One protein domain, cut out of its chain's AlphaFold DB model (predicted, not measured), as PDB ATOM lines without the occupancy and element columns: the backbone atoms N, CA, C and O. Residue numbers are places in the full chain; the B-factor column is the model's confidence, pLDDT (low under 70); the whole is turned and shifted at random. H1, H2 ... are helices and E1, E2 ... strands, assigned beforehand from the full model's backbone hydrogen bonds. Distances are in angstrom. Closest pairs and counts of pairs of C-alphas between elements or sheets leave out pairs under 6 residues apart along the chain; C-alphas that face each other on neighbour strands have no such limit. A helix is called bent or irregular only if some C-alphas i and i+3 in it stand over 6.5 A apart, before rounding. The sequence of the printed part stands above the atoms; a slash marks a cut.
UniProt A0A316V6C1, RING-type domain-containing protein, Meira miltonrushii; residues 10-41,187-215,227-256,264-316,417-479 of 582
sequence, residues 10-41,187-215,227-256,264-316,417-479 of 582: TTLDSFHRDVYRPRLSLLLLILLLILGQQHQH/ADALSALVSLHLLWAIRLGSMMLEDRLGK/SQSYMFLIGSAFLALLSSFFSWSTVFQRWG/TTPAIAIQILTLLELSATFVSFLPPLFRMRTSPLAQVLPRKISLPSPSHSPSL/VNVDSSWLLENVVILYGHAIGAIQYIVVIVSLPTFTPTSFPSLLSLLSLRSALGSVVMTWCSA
ATOM      1  N   THR A  10     -34.466  19.336  43.090       94.75
ATOM      2  CA  THR A  10     -33.166  18.648  42.991       94.75
ATOM      3  C   THR A  10     -31.986  19.605  43.148       94.75
ATOM      4  O   THR A  10     -30.970  19.271  43.758       94.75
ATOM      5  N   THR A  11     -32.137  20.817  42.625       93.62
ATOM      6  CA  THR A  11     -31.112  21.863  42.634       93.62
ATOM      7  C   THR A  11     -31.029  22.520  43.995       93.62
ATOM      8  O   THR A  11     -29.933  22.726  44.510       93.62
ATOM      9  N   LEU A  12     -32.180  22.757  44.631       95.81
ATOM     10  CA  LEU A  12     -32.235  23.212  46.017       95.81
ATOM     11  C   LEU A  12     -31.609  22.187  46.972       95.81
ATOM     12  O   LEU A  12     -30.840  22.562  47.853       95.81
ATOM     13  N   ASP A  13     -31.886  20.897  46.775       95.69
ATOM     14  CA  ASP A  13     -31.319  19.821  47.589       95.69
ATOM     15  C   ASP A  13     -29.803  19.705  47.396       95.69
ATOM     16  O   ASP A  13     -29.063  19.573  48.376       95.69
ATOM     17  N   SER A  14     -29.326  19.825  46.154       92.88
ATOM     18  CA  SER A  14     -27.891  19.843  45.841       92.88
ATOM     19  C   SER A  14     -27.212  21.070  46.455       92.88
ATOM     20  O   SER A  14     -26.207  20.934  47.147       92.88
ATOM     21  N   PHE A  15     -27.812  22.257  46.330       95.44
ATOM     22  CA  PHE A  15     -27.330  23.475  46.983       95.44
ATOM     23  C   PHE A  15     -27.276  23.324  48.510       95.44
ATOM     24  O   PHE A  15     -26.278  23.676  49.143       95.44
ATOM     25  N   HIS A  16     -28.321  22.763  49.122       95.75
ATOM     26  CA  HIS A  16     -28.360  22.533  50.561       95.75
ATOM     27  C   HIS A  16     -27.266  21.577  51.025       95.75
ATOM     28  O   HIS A  16     -26.619  21.835  52.043       95.75
ATOM     29  N   ARG A  17     -27.070  20.473  50.304       93.50
ATOM     30  CA  ARG A  17     -26.090  19.443  50.648       93.50
ATOM     31  C   ARG A  17     -24.656  19.928  50.446       93.50
ATOM     32  O   ARG A  17     -23.836  19.731  51.340       93.50
ATOM     33  N   ASP A  18     -24.383  20.568  49.315       90.31
ATOM     34  CA  ASP A  18     -23.017  20.788  48.833       90.31
ATOM     35  C   ASP A  18     -22.486  22.187  49.197       90.31
ATOM     36  O   ASP A  18     -21.281  22.371  49.370       90.31
ATOM     37  N   VAL A  19     -23.375  23.172  49.384       93.50
ATOM     38  CA  VAL A  19     -23.005  24.558  49.716       93.50
ATOM     39  C   VAL A  19     -23.532  24.958  51.090       93.50
ATOM     40  O   VAL A  19     -22.750  25.241  51.987       93.50
ATOM     41  N   TYR A  20     -24.845  24.972  51.306       95.19
ATOM     42  CA  TYR A  20     -25.402  25.633  52.489       95.19
ATOM     43  C   TYR A  20     -25.052  24.923  53.803       95.19
ATOM     44  O   TYR A  20     -24.559  25.565  54.727       95.19
ATOM     45  N   ARG A  21     -25.261  23.601  53.915       94.44
ATOM     46  CA  ARG A  21     -25.024  22.867  55.173       94.44
ATOM     47  C   ARG A  21     -23.558  22.917  55.630       94.44
ATOM     48  O   ARG A  21     -23.351  23.283  56.787       94.44
ATOM     49  N   PRO A  22     -22.549  22.615  54.782       92.31
ATOM     50  CA  PRO A  22     -21.146  22.667  55.198       92.31
ATOM     51  C   PRO A  22     -20.688  24.081  55.570       92.31
ATOM     52  O   PRO A  22     -19.841  24.256  56.446       92.31
ATOM     53  N   ARG A  23     -21.233  25.107  54.911       93.06
ATOM     54  CA  ARG A  23     -20.852  26.499  55.172       93.06
ATOM     55  C   ARG A  23     -21.561  27.060  56.397       93.06
ATOM     56  O   ARG A  23     -20.944  27.775  57.180       93.06
ATOM     57  N   LEU A  24     -22.809  26.663  56.635       93.19
ATOM     58  CA  LEU A  24     -23.522  26.965  57.871       93.19
ATOM     59  C   LEU A  24     -22.829  26.319  59.077       93.19
ATOM     60  O   LEU A  24     -22.666  26.980  60.099       93.19
ATOM     61  N   SER A  25     -22.365  25.066  58.971       92.81
ATOM     62  CA  SER A  25     -21.594  24.443  60.056       92.81
ATOM     63  C   SER A  25     -20.280  25.175  60.326       92.81
ATOM     64  O   SER A  25     -19.908  25.352  61.483       92.81
ATOM     65  N   LEU A  26     -19.602  25.651  59.276       91.69
ATOM     66  CA  LEU A  26     -18.393  26.463  59.399       91.69
ATOM     67  C   LEU A  26     -18.677  27.823  60.063       91.69
ATOM     68  O   LEU A  26     -17.948  28.235  60.962       91.69
ATOM     69  N   LEU A  27     -19.776  28.480  59.695       90.75
ATOM     70  CA  LEU A  27     -20.240  29.724  60.311       90.75
ATOM     71  C   LEU A  27     -20.554  29.525  61.800       90.75
ATOM     72  O   LEU A  27     -20.111  30.313  62.634       90.75
ATOM     73  N   LEU A  28     -21.257  28.446  62.155       90.62
ATOM     74  CA  LEU A  28     -21.534  28.101  63.551       90.62
ATOM     75  C   LEU A  28     -20.246  27.840  64.340       90.62
ATOM     76  O   LEU A  28     -20.127  28.303  65.471       90.62
ATOM     77  N   LEU A  29     -19.265  27.154  63.743       89.19
ATOM     78  CA  LEU A  29     -17.946  26.968  64.347       89.19
ATOM     79  C   LEU A  29     -17.275  28.314  64.632       89.19
ATOM     80  O   LEU A  29     -16.845  28.542  65.757       89.19
ATOM     81  N   ILE A  30     -17.249  29.233  63.669       88.50
ATOM     82  CA  ILE A  30     -16.651  30.565  63.849       88.50
ATOM     83  C   ILE A  30     -17.362  31.352  64.948       88.50
ATOM     84  O   ILE A  30     -16.698  31.942  65.799       88.50
ATOM     85  N   LEU A  31     -18.695  31.324  64.987       87.75
ATOM     86  CA  LEU A  31     -19.460  31.971  66.053       87.75
ATOM     87  C   LEU A  31     -19.104  31.405  67.433       87.75
ATOM     88  O   LEU A  31     -18.912  32.170  68.377       87.75
ATOM     89  N   LEU A  32     -18.952  30.081  67.553       86.81
ATOM     90  CA  LEU A  32     -18.506  29.445  68.795       86.81
ATOM     91  C   LEU A  32     -17.089  29.880  69.189       86.81
ATOM     92  O   LEU A  32     -16.817  30.041  70.379       86.81
ATOM     93  N   LEU A  33     -16.200  30.112  68.221       85.00
ATOM     94  CA  LEU A  33     -14.846  30.606  68.483       85.00
ATOM     95  C   LEU A  33     -14.833  32.049  68.963       85.00
ATOM     96  O   LEU A  33     -14.157  32.347  69.945       85.00
ATOM     97  N   ILE A  34     -15.611  32.923  68.325       85.50
ATOM     98  CA  ILE A  34     -15.748  34.323  68.742       85.50
ATOM     99  C   ILE A  34     -16.304  34.381  70.168       85.50
ATOM    100  O   ILE A  34     -15.747  35.064  71.028       85.50
ATOM    101  N   LEU A  35     -17.356  33.607  70.448       86.56
ATOM    102  CA  LEU A  35     -17.943  33.500  71.784       86.56
ATOM    103  C   LEU A  35     -16.941  32.963  72.814       86.56
ATOM    104  O   LEU A  35     -16.840  33.499  73.919       86.56
ATOM    105  N   GLY A  36     -16.180  31.930  72.449       85.56
ATOM    106  CA  GLY A  36     -15.143  31.350  73.296       85.56
ATOM    107  C   GLY A  36     -14.039  32.352  73.629       85.56
ATOM    108  O   GLY A  36     -13.698  32.518  74.799       85.56
ATOM    109  N   GLN A  37     -13.526  33.071  72.628       86.06
ATOM    110  CA  GLN A  37     -12.509  34.109  72.813       86.06
ATOM    111  C   GLN A  37     -13.012  35.245  73.702       86.06
ATOM    112  O   GLN A  37     -12.303  35.678  74.611       86.06
ATOM    113  N   GLN A  38     -14.250  35.694  73.492       85.94
ATOM    114  CA  GLN A  38     -14.842  36.746  74.307       85.94
ATOM    115  C   GLN A  38     -14.973  36.314  75.774       85.94
ATOM    116  O   GLN A  38     -14.682  37.097  76.677       85.94
ATOM    117  N   HIS A  39     -15.358  35.058  76.020       86.81
ATOM    118  CA  HIS A  39     -15.439  34.522  77.375       86.81
ATOM    119  C   HIS A  39     -14.062  34.445  78.048       86.81
ATOM    120  O   HIS A  39     -13.935  34.810  79.214       86.81
ATOM    121  N   GLN A  40     -13.020  34.032  77.317       86.94
ATOM    122  CA  GLN A  40     -11.645  34.012  77.830       86.94
ATOM    123  C   GLN A  40     -11.142  35.420  78.168       86.94
ATOM    124  O   GLN A  40     -10.541  35.616  79.222       86.94
ATOM    125  N   HIS A  41     -11.437  36.414  77.324       87.31
ATOM    126  CA  HIS A  41     -11.085  37.807  77.593       87.31
ATOM    127  C   HIS A  41     -11.792  38.341  78.846       87.31
ATOM    128  O   HIS A  41     -11.165  38.971  79.693       87.31
ATOM    129  N   ALA A 187     -21.157  45.129  64.638       77.56
ATOM    130  CA  ALA A 187     -21.451  45.600  63.286       77.56
ATOM    131  C   ALA A 187     -20.575  44.914  62.220       77.56
ATOM    132  O   ALA A 187     -21.066  44.539  61.155       77.56
ATOM    133  N   ASP A 188     -19.311  44.649  62.557       78.88
ATOM    134  CA  ASP A 188     -18.339  43.996  61.678       78.88
ATOM    135  C   ASP A 188     -18.691  42.530  61.378       78.88
ATOM    136  O   ASP A 188     -18.650  42.095  60.225       78.88
ATOM    137  N   ALA A 189     -19.064  41.758  62.405       80.88
ATOM    138  CA  ALA A 189     -19.416  40.349  62.247       80.88
ATOM    139  C   ALA A 189     -20.732  40.205  61.478       80.88
ATOM    140  O   ALA A 189     -20.832  39.373  60.578       80.88
ATOM    141  N   LEU A 190     -21.720  41.053  61.781       84.44
ATOM    142  CA  LEU A 190     -22.993  41.057  61.066       84.44
ATOM    143  C   LEU A 190     -22.799  41.387  59.580       84.44
ATOM    144  O   LEU A 190     -23.351  40.689  58.734       84.44
ATOM    145  N   SER A 191     -21.977  42.391  59.255       85.31
ATOM    146  CA  SER A 191     -21.688  42.770  57.866       85.31
ATOM    147  C   SER A 191     -21.058  41.617  57.074       85.31
ATOM    148  O   SER A 191     -21.489  41.305  55.958       85.31
ATOM    149  N   ALA A 192     -20.101  40.904  57.674       84.56
ATOM    150  CA  ALA A 192     -19.493  39.738  57.046       84.56
ATOM    151  C   ALA A 192     -20.481  38.574  56.868       84.56
ATOM    152  O   ALA A 192     -20.506  37.954  55.806       84.56
ATOM    153  N   LEU A 193     -21.327  38.295  57.867       85.94
ATOM    154  CA  LEU A 193     -22.340  37.235  57.790       85.94
ATOM    155  C   LEU A 193     -23.385  37.530  56.711       85.94
ATOM    156  O   LEU A 193     -23.723  36.648  55.924       85.94
ATOM    157  N   VAL A 194     -23.863  38.775  56.633       88.88
ATOM    158  CA  VAL A 194     -24.793  39.216  55.584       88.88
ATOM    159  C   VAL A 194     -24.145  39.074  54.208       88.88
ATOM    160  O   VAL A 194     -24.770  38.533  53.297       88.88
ATOM    161  N   SER A 195     -22.879  39.476  54.070       89.44
ATOM    162  CA  SER A 195     -22.122  39.321  52.822       89.44
ATOM    163  C   SER A 195     -21.994  37.850  52.415       89.44
ATOM    164  O   SER A 195     -22.197  37.506  51.253       89.44
ATOM    165  N   LEU A 196     -21.736  36.959  53.375       90.88
ATOM    166  CA  LEU A 196     -21.631  35.519  53.145       90.88
ATOM    167  C   LEU A 196     -22.963  34.914  52.674       90.88
ATOM    168  O   LEU A 196     -23.004  34.188  51.682       90.88
ATOM    169  N   HIS A 197     -24.069  35.262  53.338       91.00
ATOM    170  CA  HIS A 197     -25.407  34.828  52.933       91.00
ATOM    171  C   HIS A 197     -25.799  35.365  51.555       91.00
ATOM    172  O   HIS A 197     -26.408  34.635  50.771       91.00
ATOM    173  N   LEU A 198     -25.427  36.610  51.242       92.06
ATOM    174  CA  LEU A 198     -25.642  37.193  49.924       92.06
ATOM    175  C   LEU A 198     -24.869  36.415  48.851       92.06
ATOM    176  O   LEU A 198     -25.451  36.068  47.830       92.06
ATOM    177  N   LEU A 199     -23.604  36.063  49.099       92.06
ATOM    178  CA  LEU A 199     -22.813  35.233  48.182       92.06
ATOM    179  C   LEU A 199     -23.447  33.853  47.959       92.06
ATOM    180  O   LEU A 199     -23.495  33.375  46.827       92.06
ATOM    181  N   TRP A 200     -23.991  33.226  49.002       94.69
ATOM    182  CA  TRP A 200     -24.694  31.947  48.860       94.69
ATOM    183  C   TRP A 200     -26.000  32.077  48.075       94.69
ATOM    184  O   TRP A 200     -26.306  31.204  47.265       94.69
ATOM    185  N   ALA A 201     -26.751  33.161  48.275       93.19
ATOM    186  CA  ALA A 201     -27.955  33.447  47.499       93.19
ATOM    187  C   ALA A 201     -27.624  33.693  46.017       93.19
ATOM    188  O   ALA A 201     -28.304  33.169  45.137       93.19
ATOM    189  N   ILE A 202     -26.542  34.425  45.744       92.19
ATOM    190  CA  ILE A 202     -26.014  34.654  44.395       92.19
ATOM    191  C   ILE A 202     -25.633  33.321  43.734       92.19
ATOM    192  O   ILE A 202     -26.032  33.051  42.602       92.19
ATOM    193  N   ARG A 203     -24.936  32.443  44.461       93.19
ATOM    194  CA  ARG A 203     -24.560  31.110  43.976       93.19
ATOM    195  C   ARG A 203     -25.769  30.215  43.699       93.19
ATOM    196  O   ARG A 203     -25.787  29.529  42.681       93.19
ATOM    197  N   LEU A 204     -26.790  30.246  44.558       93.50
ATOM    198  CA  LEU A 204     -28.065  29.571  44.295       93.50
ATOM    199  C   LEU A 204     -28.711  30.107  43.009       93.50
ATOM    200  O   LEU A 204     -29.174  29.323  42.186       93.50
ATOM    201  N   GLY A 205     -28.679  31.427  42.806       91.19
ATOM    202  CA  GLY A 205     -29.125  32.063  41.567       91.19
ATOM    203  C   GLY A 205     -28.380  31.548  40.330       91.19
ATOM    204  O   GLY A 205     -29.023  31.264  39.322       91.19
ATOM    205  N   SER A 206     -27.060  31.353  40.420       91.50
ATOM    206  CA  SER A 206     -26.252  30.755  39.340       91.50
ATOM    207  C   SER A 206     -26.710  29.331  39.001       91.50
ATOM    208  O   SER A 206     -26.961  29.021  37.838       91.50
ATOM    209  N   MET A 207     -26.918  28.482  40.016       91.94
ATOM    210  CA  MET A 207     -27.396  27.105  39.814       91.94
ATOM    211  C   MET A 207     -28.800  27.066  39.192       91.94
ATOM    212  O   MET A 207     -29.075  26.269  38.301       91.94
ATOM    213  N   MET A 208     -29.694  27.961  39.624       91.81
ATOM    214  CA  MET A 208     -31.029  28.085  39.030       91.81
ATOM    215  C   MET A 208     -30.983  28.519  37.565       91.81
ATOM    216  O   MET A 208     -31.870  28.161  36.787       91.81
ATOM    217  N   LEU A 209     -29.993  29.332  37.198       90.44
ATOM    218  CA  LEU A 209     -29.814  29.751  35.822       90.44
ATOM    219  C   LEU A 209     -29.299  28.605  34.955       90.44
ATOM    220  O   LEU A 209     -29.794  28.407  33.849       90.44
ATOM    221  N   GLU A 210     -28.350  27.827  35.469       90.69
ATOM    222  CA  GLU A 210     -27.819  26.653  34.784       90.69
ATOM    223  C   GLU A 210     -28.923  25.635  34.444       90.69
ATOM    224  O   GLU A 210     -28.998  25.165  33.307       90.69
ATOM    225  N   ASP A 211     -29.838  25.372  35.383       90.31
ATOM    226  CA  ASP A 211     -31.008  24.509  35.162       90.31
ATOM    227  C   ASP A 211     -31.927  24.998  34.039       90.31
ATOM    228  O   ASP A 211     -32.605  24.199  33.389       90.31
ATOM    229  N   ARG A 212     -32.021  26.318  33.859       87.69
ATOM    230  CA  ARG A 212     -32.836  26.917  32.798       87.69
ATOM    231  C   ARG A 212     -32.154  26.759  31.452       87.69
ATOM    232  O   ARG A 212     -32.780  26.263  30.524       87.69
ATOM    233  N   LEU A 213     -30.865  27.085  31.392       86.38
ATOM    234  CA  LEU A 213     -30.064  26.928  30.180       86.38
ATOM    235  C   LEU A 213     -30.033  25.472  29.700       86.38
ATOM    236  O   LEU A 213     -30.043  25.233  28.502       86.38
ATOM    237  N   GLY A 214     -30.044  24.499  30.617       84.25
ATOM    238  CA  GLY A 214     -30.089  23.081  30.253       84.25
ATOM    239  C   GLY A 214     -31.400  22.633  29.592       84.25
ATOM    240  O   GLY A 214     -31.381  21.691  28.810       84.25
ATOM    241  N   LYS A 215     -32.533  23.291  29.875       82.69
ATOM    242  CA  LYS A 215     -33.845  22.923  29.306       82.69
ATOM    243  C   LYS A 215     -34.092  23.520  27.927       82.69
ATOM    244  O   LYS A 215     -34.812  22.926  27.134       82.69
ATOM    245  N   SER A 227     -31.539  37.558  26.846       78.62
ATOM    246  CA  SER A 227     -31.101  38.870  27.358       78.62
ATOM    247  C   SER A 227     -31.348  39.057  28.867       78.62
ATOM    248  O   SER A 227     -30.481  39.553  29.588       78.62
ATOM    249  N   GLN A 228     -32.489  38.588  29.392       83.19
ATOM    250  CA  GLN A 228     -32.775  38.677  30.832       83.19
ATOM    251  C   GLN A 228     -31.806  37.836  31.673       83.19
ATOM    252  O   GLN A 228     -31.365  38.271  32.737       83.19
ATOM    253  N   SER A 229     -31.444  36.655  31.173       81.00
ATOM    254  CA  SER A 229     -30.473  35.761  31.807       81.00
ATOM    255  C   SER A 229     -29.085  36.408  31.908       81.00
ATOM    256  O   SER A 229     -28.446  36.337  32.960       81.00
ATOM    257  N   TYR A 230     -28.655  37.117  30.859       78.75
ATOM    258  CA  TYR A 230     -27.404  37.884  30.857       78.75
ATOM    259  C   TYR A 230     -27.400  39.015  31.880       78.75
ATOM    260  O   TYR A 230     -26.460  39.135  32.667       78.75
ATOM    261  N   MET A 231     -28.458  39.826  31.903       84.81
ATOM    262  CA  MET A 231     -28.567  40.938  32.850       84.81
ATOM    263  C   MET A 231     -28.570  40.448  34.298       84.81
ATOM    264  O   MET A 231     -27.972  41.087  35.164       84.81
ATOM    265  N   PHE A 232     -29.181  39.290  34.563       84.44
ATOM    266  CA  PHE A 232     -29.143  38.671  35.882       84.44
ATOM    267  C   PHE A 232     -27.730  38.217  36.269       84.44
ATOM    268  O   PHE A 232     -27.280  38.526  37.372       84.44
ATOM    269  N   LEU A 233     -26.997  37.547  35.370       79.94
ATOM    270  CA  LEU A 233     -25.610  37.146  35.634       79.94
ATOM    271  C   LEU A 233     -24.708  38.343  35.895       79.94
ATOM    272  O   LEU A 233     -24.053  38.387  36.934       79.94
ATOM    273  N   ILE A 234     -24.714  39.325  34.995       85.06
ATOM    274  CA  ILE A 234     -23.886  40.527  35.112       85.06
ATOM    275  C   ILE A 234     -24.250  41.287  36.388       85.06
ATOM    276  O   ILE A 234     -23.363  41.645  37.160       85.06
ATOM    277  N   GLY A 235     -25.546  41.467  36.661       88.00
ATOM    278  CA  GLY A 235     -26.024  42.115  37.879       88.00
ATOM    279  C   GLY A 235     -25.596  41.375  39.146       88.00
ATOM    280  O   GLY A 235     -25.140  42.000  40.097       88.00
ATOM    281  N   SER A 236     -25.675  40.044  39.159       82.81
ATOM    282  CA  SER A 236     -25.286  39.225  40.312       82.81
ATOM    283  C   SER A 236     -23.769  39.194  40.542       82.81
ATOM    284  O   SER A 236     -23.321  39.319  41.682       82.81
ATOM    285  N   ALA A 237     -22.970  39.126  39.472       83.75
ATOM    286  CA  ALA A 237     -21.517  39.232  39.535       83.75
ATOM    287  C   ALA A 237     -21.087  40.627  40.008       83.75
ATOM    288  O   ALA A 237     -20.226  40.749  40.877       83.75
ATOM    289  N   PHE A 238     -21.735  41.683  39.508       87.19
ATOM    290  CA  PHE A 238     -21.498  43.053  39.950       87.19
ATOM    291  C   PHE A 238     -21.885  43.254  41.420       87.19
ATOM    292  O   PHE A 238     -21.117  43.839  42.176       87.19
ATOM    293  N   LEU A 239     -23.017  42.704  41.870       84.62
ATOM    294  CA  LEU A 239     -23.408  42.713  43.285       84.62
ATOM    295  C   LEU A 239     -22.400  41.965  44.172       84.62
ATOM    296  O   LEU A 239     -22.097  42.438  45.266       84.62
ATOM    297  N   ALA A 240     -21.853  40.838  43.704       81.62
ATOM    298  CA  ALA A 240     -20.793  40.113  44.405       81.62
ATOM    299  C   ALA A 240     -19.485  40.924  44.480       81.62
ATOM    300  O   ALA A 240     -18.818  40.933  45.517       81.62
ATOM    301  N   LEU A 241     -19.123  41.640  43.408       84.25
ATOM    302  CA  LEU A 241     -17.980  42.556  43.409       84.25
ATOM    303  C   LEU A 241     -18.200  43.722  44.371       84.25
ATOM    304  O   LEU A 241     -17.313  44.023  45.163       84.25
ATOM    305  N   LEU A 242     -19.375  44.353  44.336       84.06
ATOM    306  CA  LEU A 242     -19.700  45.479  45.207       84.06
ATOM    307  C   LEU A 242     -19.676  45.079  46.681       84.06
ATOM    308  O   LEU A 242     -19.041  45.766  47.478       84.06
ATOM    309  N   SER A 243     -20.308  43.959  47.052       79.12
ATOM    310  CA  SER A 243     -20.293  43.478  48.442       79.12
ATOM    311  C   SER A 243     -18.866  43.231  48.936       79.12
ATOM    312  O   SER A 243     -18.513  43.578  50.064       79.12
ATOM    313  N   SER A 244     -18.012  42.724  48.050       77.19
ATOM    314  CA  SER A 244     -16.599  42.490  48.334       77.19
ATOM    315  C   SER A 244     -15.803  43.782  48.426       77.19
ATOM    316  O   SER A 244     -14.975  43.916  49.318       77.19
ATOM    317  N   PHE A 245     -16.082  44.761  47.565       80.12
ATOM    318  CA  PHE A 245     -15.425  46.063  47.579       80.12
ATOM    319  C   PHE A 245     -15.722  46.837  48.868       80.12
ATOM    320  O   PHE A 245     -14.805  47.388  49.474       80.12
ATOM    321  N   PHE A 246     -16.971  46.812  49.349       75.62
ATOM    322  CA  PHE A 246     -17.326  47.385  50.652       75.62
ATOM    323  C   PHE A 246     -16.634  46.663  51.813       75.62
ATOM    324  O   PHE A 246     -16.239  47.304  52.784       75.62
ATOM    325  N   SER A 247     -16.432  45.349  51.712       71.00
ATOM    326  CA  SER A 247     -15.626  44.617  52.692       71.00
ATOM    327  C   SER A 247     -14.147  45.026  52.609       71.00
ATOM    328  O   SER A 247     -13.500  45.249  53.632       71.00
ATOM    329  N   TRP A 248     -13.616  45.210  51.400       71.75
ATOM    330  CA  TRP A 248     -12.203  45.495  51.161       71.75
ATOM    331  C   TRP A 248     -11.799  46.925  51.515       71.75
ATOM    332  O   TRP A 248     -10.692  47.137  52.003       71.75
ATOM    333  N   SER A 249     -12.686  47.907  51.338       72.06
ATOM    334  CA  SER A 249     -12.411  49.296  51.727       72.06
ATOM    335  C   SER A 249     -12.101  49.403  53.223       72.06
ATOM    336  O   SER A 249     -11.161  50.099  53.602       72.06
ATOM    337  N   THR A 250     -12.786  48.621  54.066       67.44
ATOM    338  CA  THR A 250     -12.490  48.545  55.507       67.44
ATOM    339  C   THR A 250     -11.136  47.895  55.798       67.44
ATOM    340  O   THR A 250     -10.442  48.297  56.730       67.44
ATOM    341  N   VAL A 251     -10.712  46.919  54.987       64.06
ATOM    342  CA  VAL A 251      -9.401  46.262  55.110       64.06
ATOM    343  C   VAL A 251      -8.288  47.206  54.692       64.06
ATOM    344  O   VAL A 251      -7.319  47.351  55.428       64.06
ATOM    345  N   PHE A 252      -8.423  47.878  53.549       68.44
ATOM    346  CA  PHE A 252      -7.421  48.827  53.072       68.44
ATOM    347  C   PHE A 252      -7.303  50.043  53.988       68.44
ATOM    348  O   PHE A 252      -6.187  50.467  54.271       68.44
ATOM    349  N   GLN A 253      -8.412  50.543  54.546       67.19
ATOM    350  CA  GLN A 253      -8.363  51.558  55.604       67.19
ATOM    351  C   GLN A 253      -7.610  51.063  56.846       67.19
ATOM    352  O   GLN A 253      -6.916  51.839  57.493       67.19
ATOM    353  N   ARG A 254      -7.697  49.766  57.162       61.31
ATOM    354  CA  ARG A 254      -6.994  49.143  58.294       61.31
ATOM    355  C   ARG A 254      -5.528  48.805  57.996       61.31
ATOM    356  O   ARG A 254      -4.742  48.673  58.926       61.31
ATOM    357  N   TRP A 255      -5.173  48.643  56.723       65.75
ATOM    358  CA  TRP A 255      -3.806  48.402  56.246       65.75
ATOM    359  C   TRP A 255      -3.052  49.702  55.922       65.75
ATOM    360  O   TRP A 255      -1.825  49.700  55.839       65.75
ATOM    361  N   GLY A 256      -3.758  50.825  55.777       55.91
ATOM    362  CA  GLY A 256      -3.168  52.141  55.575       55.91
ATOM    363  C   GLY A 256      -2.577  52.732  56.861       55.91
ATOM    364  O   GLY A 256      -3.298  53.270  57.691       55.91
ATOM    365  N   THR A 264      -6.489  42.081  67.247       61.12
ATOM    366  CA  THR A 264      -7.623  41.831  66.327       61.12
ATOM    367  C   THR A 264      -7.396  40.671  65.352       61.12
ATOM    368  O   THR A 264      -7.585  40.821  64.147       61.12
ATOM    369  N   THR A 265      -7.014  39.498  65.856       65.88
ATOM    370  CA  THR A 265      -6.852  38.276  65.046       65.88
ATOM    371  C   THR A 265      -8.149  37.691  64.448       65.88
ATOM    372  O   THR A 265      -8.079  37.219  63.312       65.88
ATOM    373  N   PRO A 266      -9.348  37.736  65.079       71.88
ATOM    374  CA  PRO A 266     -10.518  37.039  64.522       71.88
ATOM    375  C   PRO A 266     -11.111  37.722  63.280       71.88
ATOM    376  O   PRO A 266     -11.739  37.062  62.456       71.88
ATOM    377  N   ALA A 267     -10.889  39.028  63.107       78.00
ATOM    378  CA  ALA A 267     -11.398  39.769  61.953       78.00
ATOM    379  C   ALA A 267     -10.731  39.326  60.638       78.00
ATOM    380  O   ALA A 267     -11.399  39.229  59.611       78.00
ATOM    381  N   ILE A 268      -9.434  39.002  60.684       81.69
ATOM    382  CA  ILE A 268      -8.661  38.588  59.506       81.69
ATOM    383  C   ILE A 268      -9.174  37.245  58.976       81.69
ATOM    384  O   ILE A 268      -9.364  37.087  57.773       81.69
ATOM    385  N   ALA A 269      -9.467  36.294  59.869       86.38
ATOM    386  CA  ALA A 269      -9.985  34.985  59.477       86.38
ATOM    387  C   ALA A 269     -11.317  35.111  58.721       86.38
ATOM    388  O   ALA A 269     -11.469  34.537  57.648       86.38
ATOM    389  N   ILE A 270     -12.257  35.912  59.231       86.69
ATOM    390  CA  ILE A 270     -13.565  36.120  58.587       86.69
ATOM    391  C   ILE A 270     -13.408  36.746  57.194       86.69
ATOM    392  O   ILE A 270     -14.084  36.322  56.262       86.69
ATOM    393  N   GLN A 271     -12.489  37.697  57.028       85.44
ATOM    394  CA  GLN A 271     -12.216  38.338  55.735       85.44
ATOM    395  C   GLN A 271     -11.583  37.379  54.718       85.44
ATOM    396  O   GLN A 271     -11.935  37.387  53.541       85.44
ATOM    397  N   ILE A 272     -10.673  36.510  55.162       89.50
ATOM    398  CA  ILE A 272     -10.118  35.460  54.300       89.50
ATOM    399  C   ILE A 272     -11.233  34.504  53.862       89.50
ATOM    400  O   ILE A 272     -11.296  34.115  52.698       89.50
ATOM    401  N   LEU A 273     -12.147  34.149  54.767       92.19
ATOM    402  CA  LEU A 273     -13.273  33.272  54.453       92.19
ATOM    403  C   LEU A 273     -14.244  33.902  53.446       92.19
ATOM    404  O   LEU A 273     -14.670  33.208  52.522       92.19
ATOM    405  N   THR A 274     -14.562  35.194  53.576       91.38
ATOM    406  CA  THR A 274     -15.411  35.893  52.598       91.38
ATOM    407  C   THR A 274     -14.739  35.973  51.230       91.38
ATOM    408  O   THR A 274     -15.410  35.748  50.229       91.38
ATOM    409  N   LEU A 275     -13.421  36.199  51.165       90.69
ATOM    410  CA  LEU A 275     -12.664  36.195  49.909       90.69
ATOM    411  C   LEU A 275     -12.615  34.802  49.259       90.69
ATOM    412  O   LEU A 275     -12.794  34.660  48.048       90.69
ATOM    413  N   LEU A 276     -12.427  33.758  50.065       94.06
ATOM    414  CA  LEU A 276     -12.484  32.377  49.594       94.06
ATOM    415  C   LEU A 276     -13.878  32.038  49.042       94.06
ATOM    416  O   LEU A 276     -13.970  31.484  47.947       94.06
ATOM    417  N   GLU A 277     -14.959  32.414  49.735       94.69
ATOM    418  CA  GLU A 277     -16.327  32.245  49.216       94.69
ATOM    419  C   GLU A 277     -16.582  33.059  47.954       94.69
ATOM    420  O   GLU A 277     -17.169  32.541  47.008       94.69
ATOM    421  N   LEU A 278     -16.115  34.304  47.904       93.50
ATOM    422  CA  LEU A 278     -16.235  35.149  46.726       93.50
ATOM    423  C   LEU A 278     -15.623  34.460  45.505       93.50
ATOM    424  O   LEU A 278     -16.268  34.367  44.462       93.50
ATOM    425  N   SER A 279     -14.412  33.917  45.651       94.50
ATOM    426  CA  SER A 279     -13.742  33.187  44.574       94.50
ATOM    427  C   SER A 279     -14.539  31.953  44.130       94.50
ATOM    428  O   SER A 279     -14.679  31.705  42.934       94.50
ATOM    429  N   ALA A 280     -15.126  31.204  45.070       94.88
ATOM    430  CA  ALA A 280     -15.952  30.041  44.755       94.88
ATOM    431  C   ALA A 280     -17.245  30.434  44.033       94.88
ATOM    432  O   ALA A 280     -17.672  29.728  43.120       94.88
ATOM    433  N   THR A 281     -17.839  31.566  44.404       93.56
ATOM    434  CA  THR A 281     -19.006  32.130  43.725       93.56
ATOM    435  C   THR A 281     -18.650  32.572  42.305       93.56
ATOM    436  O   THR A 281     -19.366  32.201  41.378       93.56
ATOM    437  N   PHE A 282     -17.514  33.246  42.089       92.94
ATOM    438  CA  PHE A 282     -17.042  33.591  40.740       92.94
ATOM    439  C   PHE A 282     -16.833  32.367  39.859       92.94
ATOM    440  O   PHE A 282     -17.351  32.316  38.746       92.94
ATOM    441  N   VAL A 283     -16.124  31.357  40.365       93.88
ATOM    442  CA  VAL A 283     -15.897  30.116  39.617       93.88
ATOM    443  C   VAL A 283     -17.228  29.422  39.304       93.88
ATOM    444  O   VAL A 283     -17.401  28.924  38.198       93.88
ATOM    445  N   SER A 284     -18.215  29.468  40.209       93.75
ATOM    446  CA  SER A 284     -19.548  28.885  39.975       93.75
ATOM    447  C   SER A 284     -20.382  29.566  38.884       93.75
ATOM    448  O   SER A 284     -21.404  29.018  38.478       93.75
ATOM    449  N   PHE A 285     -19.963  30.734  38.394       92.25
ATOM    450  CA  PHE A 285     -20.577  31.377  37.233       92.25
ATOM    451  C   PHE A 285     -19.987  30.918  35.905       92.25
ATOM    452  O   PHE A 285     -20.593  31.159  34.864       92.25
ATOM    453  N   LEU A 286     -18.828  30.255  35.910       92.06
ATOM    454  CA  LEU A 286     -18.200  29.829  34.665       92.06
ATOM    455  C   LEU A 286     -19.093  28.848  33.879       92.06
ATOM    456  O   LEU A 286     -19.335  29.134  32.712       92.06
ATOM    457  N   PRO A 287     -19.672  27.773  34.454       92.44
ATOM    458  CA  PRO A 287     -20.505  26.845  33.682       92.44
ATOM    459  C   PRO A 287     -21.670  27.508  32.923       92.44
ATOM    460  O   PRO A 287     -21.751  27.319  31.705       92.44
ATOM    461  N   PRO A 288     -22.535  28.340  33.548       90.50
ATOM    462  CA  PRO A 288     -23.602  29.004  32.804       90.50
ATOM    463  C   PRO A 288     -23.066  30.001  31.767       90.50
ATOM    464  O   PRO A 288     -23.620  30.072  30.674       90.50
ATOM    465  N   LEU A 289     -21.970  30.721  32.049       88.62
ATOM    466  CA  LEU A 289     -21.348  31.634  31.076       88.62
ATOM    467  C   LEU A 289     -20.792  30.906  29.843       88.62
ATOM    468  O   LEU A 289     -20.821  31.451  28.740       88.62
ATOM    469  N   PHE A 290     -20.299  29.682  30.021       89.19
ATOM    470  CA  PHE A 290     -19.790  28.847  28.935       89.19
ATOM    471  C   PHE A 290     -20.898  28.199  28.108       89.19
ATOM    472  O   PHE A 290     -20.768  28.099  26.891       89.19
ATOM    473  N   ARG A 291     -22.005  27.785  28.739       88.31
ATOM    474  CA  ARG A 291     -23.170  27.241  28.015       88.31
ATOM    475  C   ARG A 291     -23.890  28.300  27.181       88.31
ATOM    476  O   ARG A 291     -24.566  27.979  26.208       88.31
ATOM    477  N   MET A 292     -23.735  29.571  27.533       85.88
ATOM    478  CA  MET A 292     -24.230  30.679  26.732       85.88
ATOM    479  C   MET A 292     -23.435  30.806  25.421       85.88
ATOM    480  O   MET A 292     -22.363  31.405  25.376       85.88
ATOM    481  N   ARG A 293     -23.999  30.273  24.328       74.88
ATOM    482  CA  ARG A 293     -23.379  30.177  22.987       74.88
ATOM    483  C   ARG A 293     -22.873  31.508  22.407       74.88
ATOM    484  O   ARG A 293     -22.024  31.486  21.523       74.88
ATOM    485  N   THR A 294     -23.375  32.652  22.876       80.19
ATOM    486  CA  THR A 294     -22.985  33.987  22.380       80.19
ATOM    487  C   THR A 294     -21.970  34.708  23.268       80.19
ATOM    488  O   THR A 294     -21.670  35.873  23.009       80.19
ATOM    489  N   SER A 295     -21.450  34.073  24.323       80.38
ATOM    490  CA  SER A 295     -20.455  34.722  25.174       80.38
ATOM    491  C   SER A 295     -19.101  34.818  24.448       80.38
ATOM    492  O   SER A 295     -18.701  33.883  23.753       80.38
ATOM    493  N   PRO A 296     -18.346  35.921  24.610       84.06
ATOM    494  CA  PRO A 296     -17.004  36.033  24.035       84.06
ATOM    495  C   PRO A 296     -16.064  34.941  24.571       84.06
ATOM    496  O   PRO A 296     -15.146  34.517  23.880       84.06
ATOM    497  N   LEU A 297     -16.327  34.421  25.776       82.50
ATOM    498  CA  LEU A 297     -15.579  33.306  26.362       82.50
ATOM    499  C   LEU A 297     -15.759  31.997  25.585       82.50
ATOM    500  O   LEU A 297     -14.793  31.248  25.450       82.50
ATOM    501  N   ALA A 298     -16.950  31.748  25.031       81.25
ATOM    502  CA  ALA A 298     -17.206  30.575  24.196       81.25
ATOM    503  C   ALA A 298     -16.418  30.602  22.872       81.25
ATOM    504  O   ALA A 298     -16.232  29.557  22.259       81.25
ATOM    505  N   GLN A 299     -15.939  31.775  22.437       86.44
ATOM    506  CA  GLN A 299     -15.044  31.898  21.280       86.44
ATOM    507  C   GLN A 299     -13.574  31.658  21.649       86.44
ATOM    508  O   GLN A 299     -12.792  31.243  20.800       86.44
ATOM    509  N   VAL A 300     -13.190  31.924  22.903       90.69
ATOM    510  CA  VAL A 300     -11.800  31.781  23.365       90.69
ATOM    511  C   VAL A 300     -11.473  30.334  23.719       90.69
ATOM    512  O   VAL A 300     -10.362  29.880  23.454       90.69
ATOM    513  N   LEU A 301     -12.409  29.606  24.336       88.75
ATOM    514  CA  LEU A 301     -12.177  28.210  24.688       88.75
ATOM    515  C   LEU A 301     -12.709  27.253  23.619       88.75
ATOM    516  O   LEU A 301     -13.869  27.359  23.223       88.75
ATOM    517  N   PRO A 302     -11.900  26.263  23.202       91.38
ATOM    518  CA  PRO A 302     -12.366  25.240  22.285       91.38
ATOM    519  C   PRO A 302     -13.473  24.399  22.939       91.38
ATOM    520  O   PRO A 302     -13.444  24.119  24.143       91.38
ATOM    521  N   ARG A 303     -14.459  23.977  22.137       89.56
ATOM    522  CA  ARG A 303     -15.548  23.092  22.594       89.56
ATOM    523  C   ARG A 303     -15.017  21.746  23.072       89.56
ATOM    524  O   ARG A 303     -15.414  21.274  24.129       89.56
ATOM    525  N   LYS A 304     -14.070  21.187  22.322       90.69
ATOM    526  CA  LYS A 304     -13.405  19.923  22.626       90.69
ATOM    527  C   LYS A 304     -11.973  20.211  23.054       90.69
ATOM    528  O   LYS A 304     -11.223  20.886  22.349       90.69
ATOM    529  N   ILE A 305     -11.599  19.730  24.234       92.38
ATOM    530  CA  ILE A 305     -10.235  19.820  24.756       92.38
ATOM    531  C   ILE A 305      -9.628  18.424  24.696       92.38
ATOM    532  O   ILE A 305     -10.116  17.490  25.331       92.38
ATOM    533  N   SER A 306      -8.534  18.286  23.952       90.94
ATOM    534  CA  SER A 306      -7.793  17.031  23.854       90.94
ATOM    535  C   SER A 306      -6.883  16.855  25.073       90.94
ATOM    536  O   SER A 306      -5.787  17.423  25.144       90.94
ATOM    537  N   LEU A 307      -7.324  16.061  26.047       90.00
ATOM    538  CA  LEU A 307      -6.558  15.742  27.249       90.00
ATOM    539  C   LEU A 307      -5.560  14.604  26.978       90.00
ATOM    540  O   LEU A 307      -5.873  13.666  26.241       90.00
ATOM    541  N   PRO A 308      -4.353  14.635  27.573       87.31
ATOM    542  CA  PRO A 308      -3.475  13.475  27.548       87.31
ATOM    543  C   PRO A 308      -4.137  12.326  28.311       87.31
ATOM    544  O   PRO A 308      -4.722  12.538  29.375       87.31
ATOM    545  N   SER A 309      -4.012  11.109  27.783       81.69
ATOM    546  CA  SER A 309      -4.539   9.913  28.439       81.69
ATOM    547  C   SER A 309      -4.129   9.851  29.927       81.69
ATOM    548  O   SER A 309      -2.927   9.821  30.229       81.69
ATOM    549  N   PRO A 310      -5.085   9.782  30.879       77.69
ATOM    550  CA  PRO A 310      -4.802   9.633  32.309       77.69
ATOM    551  C   PRO A 310      -3.985   8.387  32.663       77.69
ATOM    552  O   PRO A 310      -3.375   8.343  33.732       77.69
ATOM    553  N   SER A 311      -3.911   7.387  31.781       73.38
ATOM    554  CA  SER A 311      -3.040   6.222  31.986       73.38
ATOM    555  C   SER A 311      -1.544   6.580  32.013       73.38
ATOM    556  O   SER A 311      -0.744   5.828  32.581       73.38
ATOM    557  N   HIS A 312      -1.187   7.746  31.459       68.12
ATOM    558  CA  HIS A 312       0.160   8.323  31.465       68.12
ATOM    559  C   HIS A 312       0.295   9.536  32.385       68.12
ATOM    560  O   HIS A 312       1.410  10.030  32.555       68.12
ATOM    561  N   SER A 313      -0.797  10.029  32.983       68.81
ATOM    562  CA  SER A 313      -0.675  11.131  33.931       68.81
ATOM    563  C   SER A 313      -0.056  10.615  35.236       68.81
ATOM    564  O   SER A 313      -0.511   9.589  35.765       68.81
ATOM    565  N   PRO A 314       0.988  11.290  35.758       69.50
ATOM    566  CA  PRO A 314       1.517  10.987  37.080       69.50
ATOM    567  C   PRO A 314       0.372  10.948  38.096       69.50
ATOM    568  O   PRO A 314      -0.633  11.659  37.961       69.50
ATOM    569  N   SER A 315       0.475  10.076  39.100       71.69
ATOM    570  CA  SER A 315      -0.532  10.075  40.158       71.69
ATOM    571  C   SER A 315      -0.556  11.464  40.811       71.69
ATOM    572  O   SER A 315       0.448  12.169  40.800       71.69
ATOM    573  N   LEU A 316      -1.690  11.898  41.373       65.50
ATOM    574  CA  LEU A 316      -1.784  13.231  41.999       65.50
ATOM    575  C   LEU A 316      -0.689  13.407  43.079       65.50
ATOM    576  O   LEU A 316      -0.121  14.483  43.232       65.50
ATOM    577  N   VAL A 417      -7.460  12.283  24.325       88.81
ATOM    578  CA  VAL A 417      -8.874  12.020  24.574       88.81
ATOM    579  C   VAL A 417      -9.598  13.344  24.422       88.81
ATOM    580  O   VAL A 417      -9.304  14.279  25.168       88.81
ATOM    581  N   ASN A 418     -10.501  13.440  23.453       90.44
ATOM    582  CA  ASN A 418     -11.317  14.634  23.269       90.44
ATOM    583  C   ASN A 418     -12.423  14.621  24.326       90.44
ATOM    584  O   ASN A 418     -13.190  13.664  24.412       90.44
ATOM    585  N   VAL A 419     -12.449  15.652  25.169       92.31
ATOM    586  CA  VAL A 419     -13.446  15.826  26.227       92.31
ATOM    587  C   VAL A 419     -14.117  17.178  26.053       92.31
ATOM    588  O   VAL A 419     -13.439  18.178  25.796       92.31
ATOM    589  N   ASP A 420     -15.432  17.216  26.247       91.25
ATOM    590  CA  ASP A 420     -16.189  18.461  26.229       91.25
ATOM    591  C   ASP A 420     -15.706  19.422  27.314       91.25
ATOM    592  O   ASP A 420     -15.586  19.080  28.499       91.25
ATOM    593  N   SER A 421     -15.449  20.664  26.911       91.81
ATOM    594  CA  SER A 421     -14.994  21.711  27.819       91.81
ATOM    595  C   SER A 421     -16.052  22.071  28.862       91.81
ATOM    596  O   SER A 421     -15.687  22.399  29.991       91.81
ATOM    597  N   SER A 422     -17.342  21.930  28.539       90.94
ATOM    598  CA  SER A 422     -18.459  22.099  29.479       90.94
ATOM    599  C   SER A 422     -18.394  21.083  30.622       90.94
ATOM    600  O   SER A 422     -18.358  21.470  31.791       90.94
ATOM    601  N   TRP A 423     -18.275  19.794  30.289       92.31
ATOM    602  CA  TRP A 423     -18.130  18.719  31.267       92.31
ATOM    603  C   TRP A 423     -16.887  18.922  32.137       92.31
ATOM    604  O   TRP A 423     -16.939  18.779  33.363       92.31
ATOM    605  N   LEU A 424     -15.757  19.282  31.522       93.31
ATOM    606  CA  LEU A 424     -14.517  19.531  32.255       93.31
ATOM    607  C   LEU A 424     -14.691  20.690  33.242       93.31
ATOM    608  O   LEU A 424     -14.312  20.571  34.408       93.31
ATOM    609  N   LEU A 425     -15.288  21.789  32.788       93.06
ATOM    610  CA  LEU A 425     -15.509  22.982  33.590       93.06
ATOM    611  C   LEU A 425     -16.422  22.704  34.786       93.06
ATOM    612  O   LEU A 425     -16.093  23.118  35.895       93.06
ATOM    613  N   GLU A 426     -17.509  21.956  34.603       92.69
ATOM    614  CA  GLU A 426     -18.395  21.531  35.696       92.69
ATOM    615  C   GLU A 426     -17.628  20.764  36.779       92.69
ATOM    616  O   GLU A 426     -17.712  21.089  37.968       92.69
ATOM    617  N   ASN A 427     -16.810  19.789  36.378       94.00
ATOM    618  CA  ASN A 427     -15.997  19.015  37.316       94.00
ATOM    619  C   ASN A 427     -14.949  19.886  38.021       94.00
ATOM    620  O   ASN A 427     -14.734  19.727  39.226       94.00
ATOM    621  N   VAL A 428     -14.325  20.826  37.305       94.38
ATOM    622  CA  VAL A 428     -13.371  21.787  37.878       94.38
ATOM    623  C   VAL A 428     -14.057  22.694  38.898       94.38
ATOM    624  O   VAL A 428     -13.512  22.898  39.980       94.38
ATOM    625  N   VAL A 429     -15.261  23.191  38.616       94.62
ATOM    626  CA  VAL A 429     -16.033  24.039  39.538       94.62
ATOM    627  C   VAL A 429     -16.422  23.278  40.802       94.62
ATOM    628  O   VAL A 429     -16.262  23.804  41.909       94.62
ATOM    629  N   ILE A 430     -16.891  22.033  40.670       94.12
ATOM    630  CA  ILE A 430     -17.224  21.178  41.819       94.12
ATOM    631  C   ILE A 430     -15.968  20.918  42.659       94.12
ATOM    632  O   ILE A 430     -15.981  21.111  43.880       94.12
ATOM    633  N   LEU A 431     -14.863  20.539  42.011       95.38
ATOM    634  CA  LEU A 431     -13.584  20.289  42.672       95.38
ATOM    635  C   LEU A 431     -13.071  21.539  43.398       95.38
ATOM    636  O   LEU A 431     -12.680  21.451  44.562       95.38
ATOM    637  N   TYR A 432     -13.123  22.701  42.744       96.19
ATOM    638  CA  TYR A 432     -12.740  23.988  43.319       96.19
ATOM    639  C   TYR A 432     -13.603  24.330  44.536       96.19
ATOM    640  O   TYR A 432     -13.083  24.702  45.586       96.19
ATOM    641  N   GLY A 433     -14.920  24.123  44.449       94.62
ATOM    642  CA  GLY A 433     -15.840  24.319  45.569       94.62
ATOM    643  C   GLY A 433     -15.475  23.474  46.794       94.62
ATOM    644  O   GLY A 433     -15.431  24.003  47.911       94.62
ATOM    645  N   HIS A 434     -15.165  22.190  46.591       95.62
ATOM    646  CA  HIS A 434     -14.709  21.292  47.657       95.62
ATOM    647  C   HIS A 434     -13.334  21.695  48.210       95.62
ATOM    648  O   HIS A 434     -13.142  21.692  49.428       95.62
ATOM    649  N   ALA A 435     -12.398  22.099  47.344       95.81
ATOM    650  CA  ALA A 435     -11.063  22.541  47.741       95.81
ATOM    651  C   ALA A 435     -11.120  23.812  48.600       95.81
ATOM    652  O   ALA A 435     -10.533  23.850  49.679       95.81
ATOM    653  N   ILE A 436     -11.912  24.808  48.193       95.88
ATOM    654  CA  ILE A 436     -12.186  26.003  48.997       95.88
ATOM    655  C   ILE A 436     -12.850  25.625  50.326       95.88
ATOM    656  O   ILE A 436     -12.510  26.184  51.363       95.88
ATOM    657  N   GLY A 437     -13.753  24.638  50.323       94.31
ATOM    658  CA  GLY A 437     -14.257  23.976  51.535       94.31
ATOM    659  C   GLY A 437     -13.152  23.586  52.507       94.31
ATOM    660  O   GLY A 437     -13.122  24.057  53.644       94.31
ATOM    661  N   ALA A 438     -12.220  22.760  52.042       96.06
ATOM    662  CA  ALA A 438     -11.102  22.288  52.848       96.06
ATOM    663  C   ALA A 438     -10.193  23.437  53.320       96.06
ATOM    664  O   ALA A 438      -9.854  23.492  54.501       96.06
ATOM    665  N   ILE A 439      -9.854  24.384  52.439       95.69
ATOM    666  CA  ILE A 439      -9.006  25.539  52.776       95.69
ATOM    667  C   ILE A 439      -9.653  26.388  53.874       95.69
ATOM    668  O   ILE A 439      -8.977  26.779  54.822       95.69
ATOM    669  N   GLN A 440     -10.961  26.630  53.812       94.94
ATOM    670  CA  GLN A 440     -11.653  27.380  54.857       94.94
ATOM    671  C   GLN A 440     -11.607  26.679  56.215       94.94
ATOM    672  O   GLN A 440     -11.351  27.331  57.225       94.94
ATOM    673  N   TYR A 441     -11.792  25.355  56.258       94.25
ATOM    674  CA  TYR A 441     -11.614  24.606  57.502       94.25
ATOM    675  C   TYR A 441     -10.177  24.705  58.024       94.25
ATOM    676  O   TYR A 441      -9.996  24.871  59.226       94.25
ATOM    677  N   ILE A 442      -9.164  24.681  57.149       94.38
ATOM    678  CA  ILE A 442      -7.759  24.893  57.537       94.38
ATOM    679  C   ILE A 442      -7.567  26.288  58.143       94.38
ATOM    680  O   ILE A 442      -6.975  26.398  59.213       94.38
ATOM    681  N   VAL A 443      -8.107  27.341  57.520       93.19
ATOM    682  CA  VAL A 443      -8.038  28.715  58.050       93.19
ATOM    683  C   VAL A 443      -8.681  28.797  59.435       93.19
ATOM    684  O   VAL A 443      -8.085  29.367  60.350       93.19
ATOM    685  N   VAL A 444      -9.857  28.188  59.621       91.44
ATOM    686  CA  VAL A 444     -10.530  28.131  60.929       91.44
ATOM    687  C   VAL A 444      -9.665  27.403  61.955       91.44
ATOM    688  O   VAL A 444      -9.492  27.922  63.052       91.44
ATOM    689  N   ILE A 445      -9.090  26.253  61.593       90.94
ATOM    690  CA  ILE A 445      -8.230  25.440  62.462       90.94
ATOM    691  C   ILE A 445      -6.970  26.211  62.882       90.94
ATOM    692  O   ILE A 445      -6.645  26.245  64.064       90.94
ATOM    693  N   VAL A 446      -6.283  26.868  61.944       90.12
ATOM    694  CA  VAL A 446      -5.078  27.675  62.224       90.12
ATOM    695  C   VAL A 446      -5.408  28.911  63.067       90.12
ATOM    696  O   VAL A 446      -4.575  29.372  63.842       90.12
ATOM    697  N   SER A 447      -6.636  29.424  62.970       88.00
ATOM    698  CA  SER A 447      -7.101  30.569  63.763       88.00
ATOM    699  C   SER A 447      -7.472  30.206  65.208       88.00
ATOM    700  O   SER A 447      -7.820  31.093  65.992       88.00
ATOM    701  N   LEU A 448      -7.423  28.922  65.587       86.19
ATOM    702  CA  LEU A 448      -7.723  28.480  66.946       86.19
ATOM    703  C   LEU A 448      -6.582  28.874  67.896       86.19
ATOM    704  O   LEU A 448      -5.462  28.393  67.737       86.19
ATOM    705  N   PRO A 449      -6.843  29.700  68.929       75.75
ATOM    706  CA  PRO A 449      -5.791  30.250  69.786       75.75
ATOM    707  C   PRO A 449      -5.084  29.200  70.652       75.75
ATOM    708  O   PRO A 449      -3.989  29.459  71.137       75.75
ATOM    709  N   THR A 450      -5.676  28.020  70.859       73.06
ATOM    710  CA  THR A 450      -5.009  26.887  71.513       73.06
ATOM    711  C   THR A 450      -5.547  25.572  70.956       73.06
ATOM    712  O   THR A 450      -6.728  25.257  71.099       73.06
ATOM    713  N   PHE A 451      -4.668  24.765  70.364       61.81
ATOM    714  CA  PHE A 451      -4.944  23.359  70.074       61.81
ATOM    715  C   PHE A 451      -4.913  22.565  71.378       61.81
ATOM    716  O   PHE A 451      -4.037  21.736  71.594       61.81
ATOM    717  N   THR A 452      -5.849  22.821  72.290       76.06
ATOM    718  CA  THR A 452      -6.140  21.802  73.294       76.06
ATOM    719  C   THR A 452      -6.873  20.687  72.545       76.06
ATOM    720  O   THR A 452      -7.990  20.920  72.066       76.06
ATOM    721  N   PRO A 453      -6.268  19.492  72.377       70.88
ATOM    722  CA  PRO A 453      -6.838  18.416  71.556       70.88
ATOM    723  C   PRO A 453      -8.184  17.905  72.095       70.88
ATOM    724  O   PRO A 453      -8.887  17.158  71.424       70.88
ATOM    725  N   THR A 454      -8.565  18.332  73.299       78.69
ATOM    726  CA  THR A 454      -9.823  18.011  73.972       78.69
ATOM    727  C   THR A 454     -10.934  19.032  73.727       78.69
ATOM    728  O   THR A 454     -12.077  18.791  74.118       78.69
ATOM    729  N   SER A 455     -10.650  20.172  73.090       86.44
ATOM    730  CA  SER A 455     -11.688  21.162  72.806       86.44
ATOM    731  C   SER A 455     -12.606  20.666  71.683       86.44
ATOM    732  O   SER A 455     -12.177  20.365  70.568       86.44
ATOM    733  N   PHE A 456     -13.906  20.598  71.981       87.69
ATOM    734  CA  PHE A 456     -14.935  20.154  71.036       87.69
ATOM    735  C   PHE A 456     -14.879  20.871  69.662       87.69
ATOM    736  O   PHE A 456     -14.972  20.179  68.647       87.69
ATOM    737  N   PRO A 457     -14.646  22.204  69.566       86.38
ATOM    738  CA  PRO A 457     -14.529  22.894  68.273       86.38
ATOM    739  C   PRO A 457     -13.337  22.434  67.418       86.38
ATOM    740  O   PRO A 457     -13.448  22.353  66.193       86.38
ATOM    741  N   SER A 458     -12.208  22.096  68.046       87.25
ATOM    742  CA  SER A 458     -11.019  21.593  67.345       87.25
ATOM    743  C   SER A 458     -11.278  20.206  66.756       87.25
ATOM    744  O   SER A 458     -10.971  19.952  65.594       87.25
ATOM    745  N   LEU A 459     -11.925  19.318  67.517       90.50
ATOM    746  CA  LEU A 459     -12.307  17.994  67.018       90.50
ATOM    747  C   LEU A 459     -13.329  18.089  65.878       90.50
ATOM    748  O   LEU A 459     -13.176  17.426  64.853       90.50
ATOM    749  N   LEU A 460     -14.348  18.943  66.025       90.88
ATOM    750  CA  LEU A 460     -15.380  19.126  65.006       90.88
ATOM    751  C   LEU A 460     -14.811  19.723  63.709       90.88
ATOM    752  O   LEU A 460     -15.166  19.268  62.621       90.88
ATOM    753  N   SER A 461     -13.903  20.696  63.805       90.81
ATOM    754  CA  SER A 461     -13.226  21.266  62.633       90.81
ATOM    755  C   SER A 461     -12.295  20.263  61.940       90.81
ATOM    756  O   SER A 461     -12.338  20.172  60.716       90.81
ATOM    757  N   LEU A 462     -11.545  19.435  62.678       92.12
ATOM    758  CA  LEU A 462     -10.710  18.371  62.098       92.12
ATOM    759  C   LEU A 462     -11.533  17.282  61.393       92.12
ATOM    760  O   LEU A 462     -11.184  16.855  60.290       92.12
ATOM    761  N   LEU A 463     -12.644  16.844  61.993       93.31
ATOM    762  CA  LEU A 463     -13.561  15.887  61.361       93.31
ATOM    763  C   LEU A 463     -14.200  16.472  60.096       93.31
ATOM    764  O   LEU A 463     -14.326  15.777  59.085       93.31
ATOM    765  N   SER A 464     -14.551  17.760  60.133       93.31
ATOM    766  CA  SER A 464     -15.122  18.469  58.984       93.31
ATOM    767  C   SER A 464     -14.094  18.650  57.865       93.31
ATOM    768  O   SER A 464     -14.412  18.398  56.704       93.31
ATOM    769  N   LEU A 465     -12.842  18.978  58.206       94.88
ATOM    770  CA  LEU A 465     -11.727  19.036  57.259       94.88
ATOM    771  C   LEU A 465     -11.490  17.676  56.596       94.88
ATOM    772  O   LEU A 465     -11.376  17.597  55.375       94.88
ATOM    773  N   ARG A 466     -11.456  16.590  57.379       95.19
ATOM    774  CA  ARG A 466     -11.310  15.228  56.846       95.19
ATOM    775  C   ARG A 466     -12.424  14.895  55.854       95.19
ATOM    776  O   ARG A 466     -12.141  14.329  54.801       95.19
ATOM    777  N   SER A 467     -13.669  15.232  56.191       94.69
ATOM    778  CA  SER A 467     -14.816  15.039  55.300       94.69
ATOM    779  C   SER A 467     -14.660  15.844  54.005       94.69
ATOM    780  O   SER A 467     -14.774  15.281  52.918       94.69
ATOM    781  N   ALA A 468     -14.290  17.127  54.105       93.50
ATOM    782  CA  ALA A 468     -14.077  18.002  52.952       93.50
ATOM    783  C   ALA A 468     -12.956  17.496  52.025       93.50
ATOM    784  O   ALA A 468     -13.143  17.435  50.812       93.50
ATOM    785  N   LEU A 469     -11.821  17.061  52.584       94.38
ATOM    786  CA  LEU A 469     -10.736  16.429  51.823       94.38
ATOM    787  C   LEU A 469     -11.194  15.126  51.156       94.38
ATOM    788  O   LEU A 469     -10.840  14.861  50.010       94.38
ATOM    789  N   GLY A 470     -12.021  14.337  51.849       93.94
ATOM    790  CA  GLY A 470     -12.670  13.160  51.278       93.94
ATOM    791  C   GLY A 470     -13.489  13.503  50.032       93.94
ATOM    792  O   GLY A 470     -13.333  12.839  49.009       93.94
ATOM    793  N   SER A 471     -14.294  14.568  50.079       93.50
ATOM    794  CA  SER A 471     -15.067  15.043  48.923       93.50
ATOM    795  C   SER A 471     -14.178  15.484  47.758       93.50
ATOM    796  O   SER A 471     -14.458  15.113  46.622       93.50
ATOM    797  N   VAL A 472     -13.075  16.202  48.019       94.69
ATOM    798  CA  VAL A 472     -12.093  16.582  46.979       94.69
ATOM    799  C   VAL A 472     -11.538  15.339  46.278       94.69
ATOM    800  O   VAL A 472     -11.575  15.247  45.051       94.69
ATOM    801  N   VAL A 473     -11.067  14.358  47.054       93.50
ATOM    802  CA  VAL A 473     -10.488  13.117  46.518       93.50
ATOM    803  C   VAL A 473     -11.532  12.312  45.745       93.50
ATOM    804  O   VAL A 473     -11.238  11.817  44.660       93.50
ATOM    805  N   MET A 474     -12.756  12.199  46.264       92.06
ATOM    806  CA  MET A 474     -13.835  11.471  45.594       92.06
ATOM    807  C   MET A 474     -14.225  12.117  44.263       92.06
ATOM    808  O   MET A 474     -14.333  11.398  43.270       92.06
ATOM    809  N   THR A 475     -14.377  13.445  44.210       92.94
ATOM    810  CA  THR A 475     -14.650  14.172  42.960       92.94
ATOM    811  C   THR A 475     -13.518  13.977  41.958       92.94
ATOM    812  O   THR A 475     -13.775  13.596  40.819       92.94
ATOM    813  N   TRP A 476     -12.265  14.147  42.387       93.50
ATOM    814  CA  TRP A 476     -11.100  13.944  41.528       93.50
ATOM    815  C   TRP A 476     -11.030  12.520  40.963       93.50
ATOM    816  O   TRP A 476     -10.890  12.323  39.756       93.50
ATOM    817  N   CYS A 477     -11.151  11.504  41.822       91.31
ATOM    818  CA  CYS A 477     -11.122  10.108  41.398       91.31
ATOM    819  C   CYS A 477     -12.300   9.762  40.483       91.31
ATOM    820  O   CYS A 477     -12.125   8.971  39.560       91.31
ATOM    821  N   SER A 478     -13.483  10.331  40.728       91.12
ATOM    822  CA  SER A 478     -14.648  10.145  39.865       91.12
ATOM    823  C   SER A 478     -14.407  10.740  38.481       91.12
ATOM    824  O   SER A 478     -14.555  10.029  37.493       91.12
ATOM    825  N   ALA A 479     -13.958  11.998  38.406       91.56
ATOM    826  CA  ALA A 479     -13.637  12.657  37.142       91.56
ATOM    827  C   ALA A 479     -12.560  11.884  36.368       91.56
ATOM    828  O   ALA A 479     -12.735  11.587  35.189       91.56
TER     829      ALA A 479
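This is residues 10 to 41, 187 to 215, 227 to 256, 264 to 316 and 417 to 479 of the 582 residues of the protein "RING-type domain-containing protein" of Meira miltonrushii (UniProt A0A316V6C1). What does the model look like first? It is a bundle of six long helices or arms, H1b, H2, H3, H4, H7 and H8, running up and down, each against the one before it in the chain. H4 and H7 lie in its middle, while short H5 and H6 and the two-stranded ribbon E1 and E2 gather near one end. What is it made of? The printed part has 207 residues with eight named helices and two strands, in the order H1 to H6, E1, E2, H7, H8; the class is mostly helix, and the sheet, E1 - E2, is antiparallel. It is compact, with a radius of gyration of the C-alphas of 19.0 A and spans of 58 by 42 by 37 A.

How does the first helix run? H1, residues 10 to 41, was assigned by its hydrogen bonds as one helix but is bent, with C-alphas 18 and 21 at 7.0 A; its arms H1a, residues 10 to 18, and H1b, residues 21 to 41, stand at a shallow tilt of 34.6 degrees, only just short of steep. What comes next? H2, residues 187 to 215, touches H1a with residues 204 to 211 alone, closest C-alphas Phe 15 and Leu 204, 6.7 A. H3, residues 227 to 255, touches H2 at 22 degrees, a shallow tilt, opposite ways, closest C-alphas Ile 202 and Ser 236, 6.2 A. H4, residues 265 to 283, touches H2 with residues 192 to 203 of H2 alone, closest C-alphas Arg 203 and Thr 281, 5.7 A. What follows H4? H5, residues 286 to 291, and H6, residues 296 to 300, touch only at the corner, closest C-alphas Phe 290 and Ala 298, 5.7 A. E1, residues 304 to 308, and E2, residues 417 to 420, are antiparallel, with N 305 and O 419 at 2.9 A, within hydrogen-bond range. How do the last helices sit? H7, residues 421 to 446, touches H4, closest C-alphas Ala 280 and Gly 433, 5.8 A, and forms a helical hairpin with H8, residues 456 to 479, closest C-alphas Ala 438 and Ala 468, 5.2 A. H3 and H7 are apart. Every O i to N i+4 pair is within hydrogen-bond range in H1a, H1b, H5, H6, H7 and H8, against 24 of 25 in H2, 23 of 25 in H3 and 14 of 15 in H4.

Where are the ends? C-alpha 10 is at (-33.166, 18.648, 42.991) and C-alpha 479 at (-13.637, 12.657, 37.142). How long are the longer helices? H1b measures 30.3 A, H2 42.7 A, H3 40.9 A, H4 28.2 A, H7 36.3 A and H8 34.7 A.

Where is the printed part cut? Residues 42 to 186, 216 to 226, 257 to 263 and 317 to 416 are not printed, with C-alpha gaps of 19.3, 16.3, 15.5 and 18.9 A. Where is confidence low? Residues 250 to 256, 264 to 265, 312 to 314, 316 and 451 have pLDDT under 70; of the links printed whole, none is long.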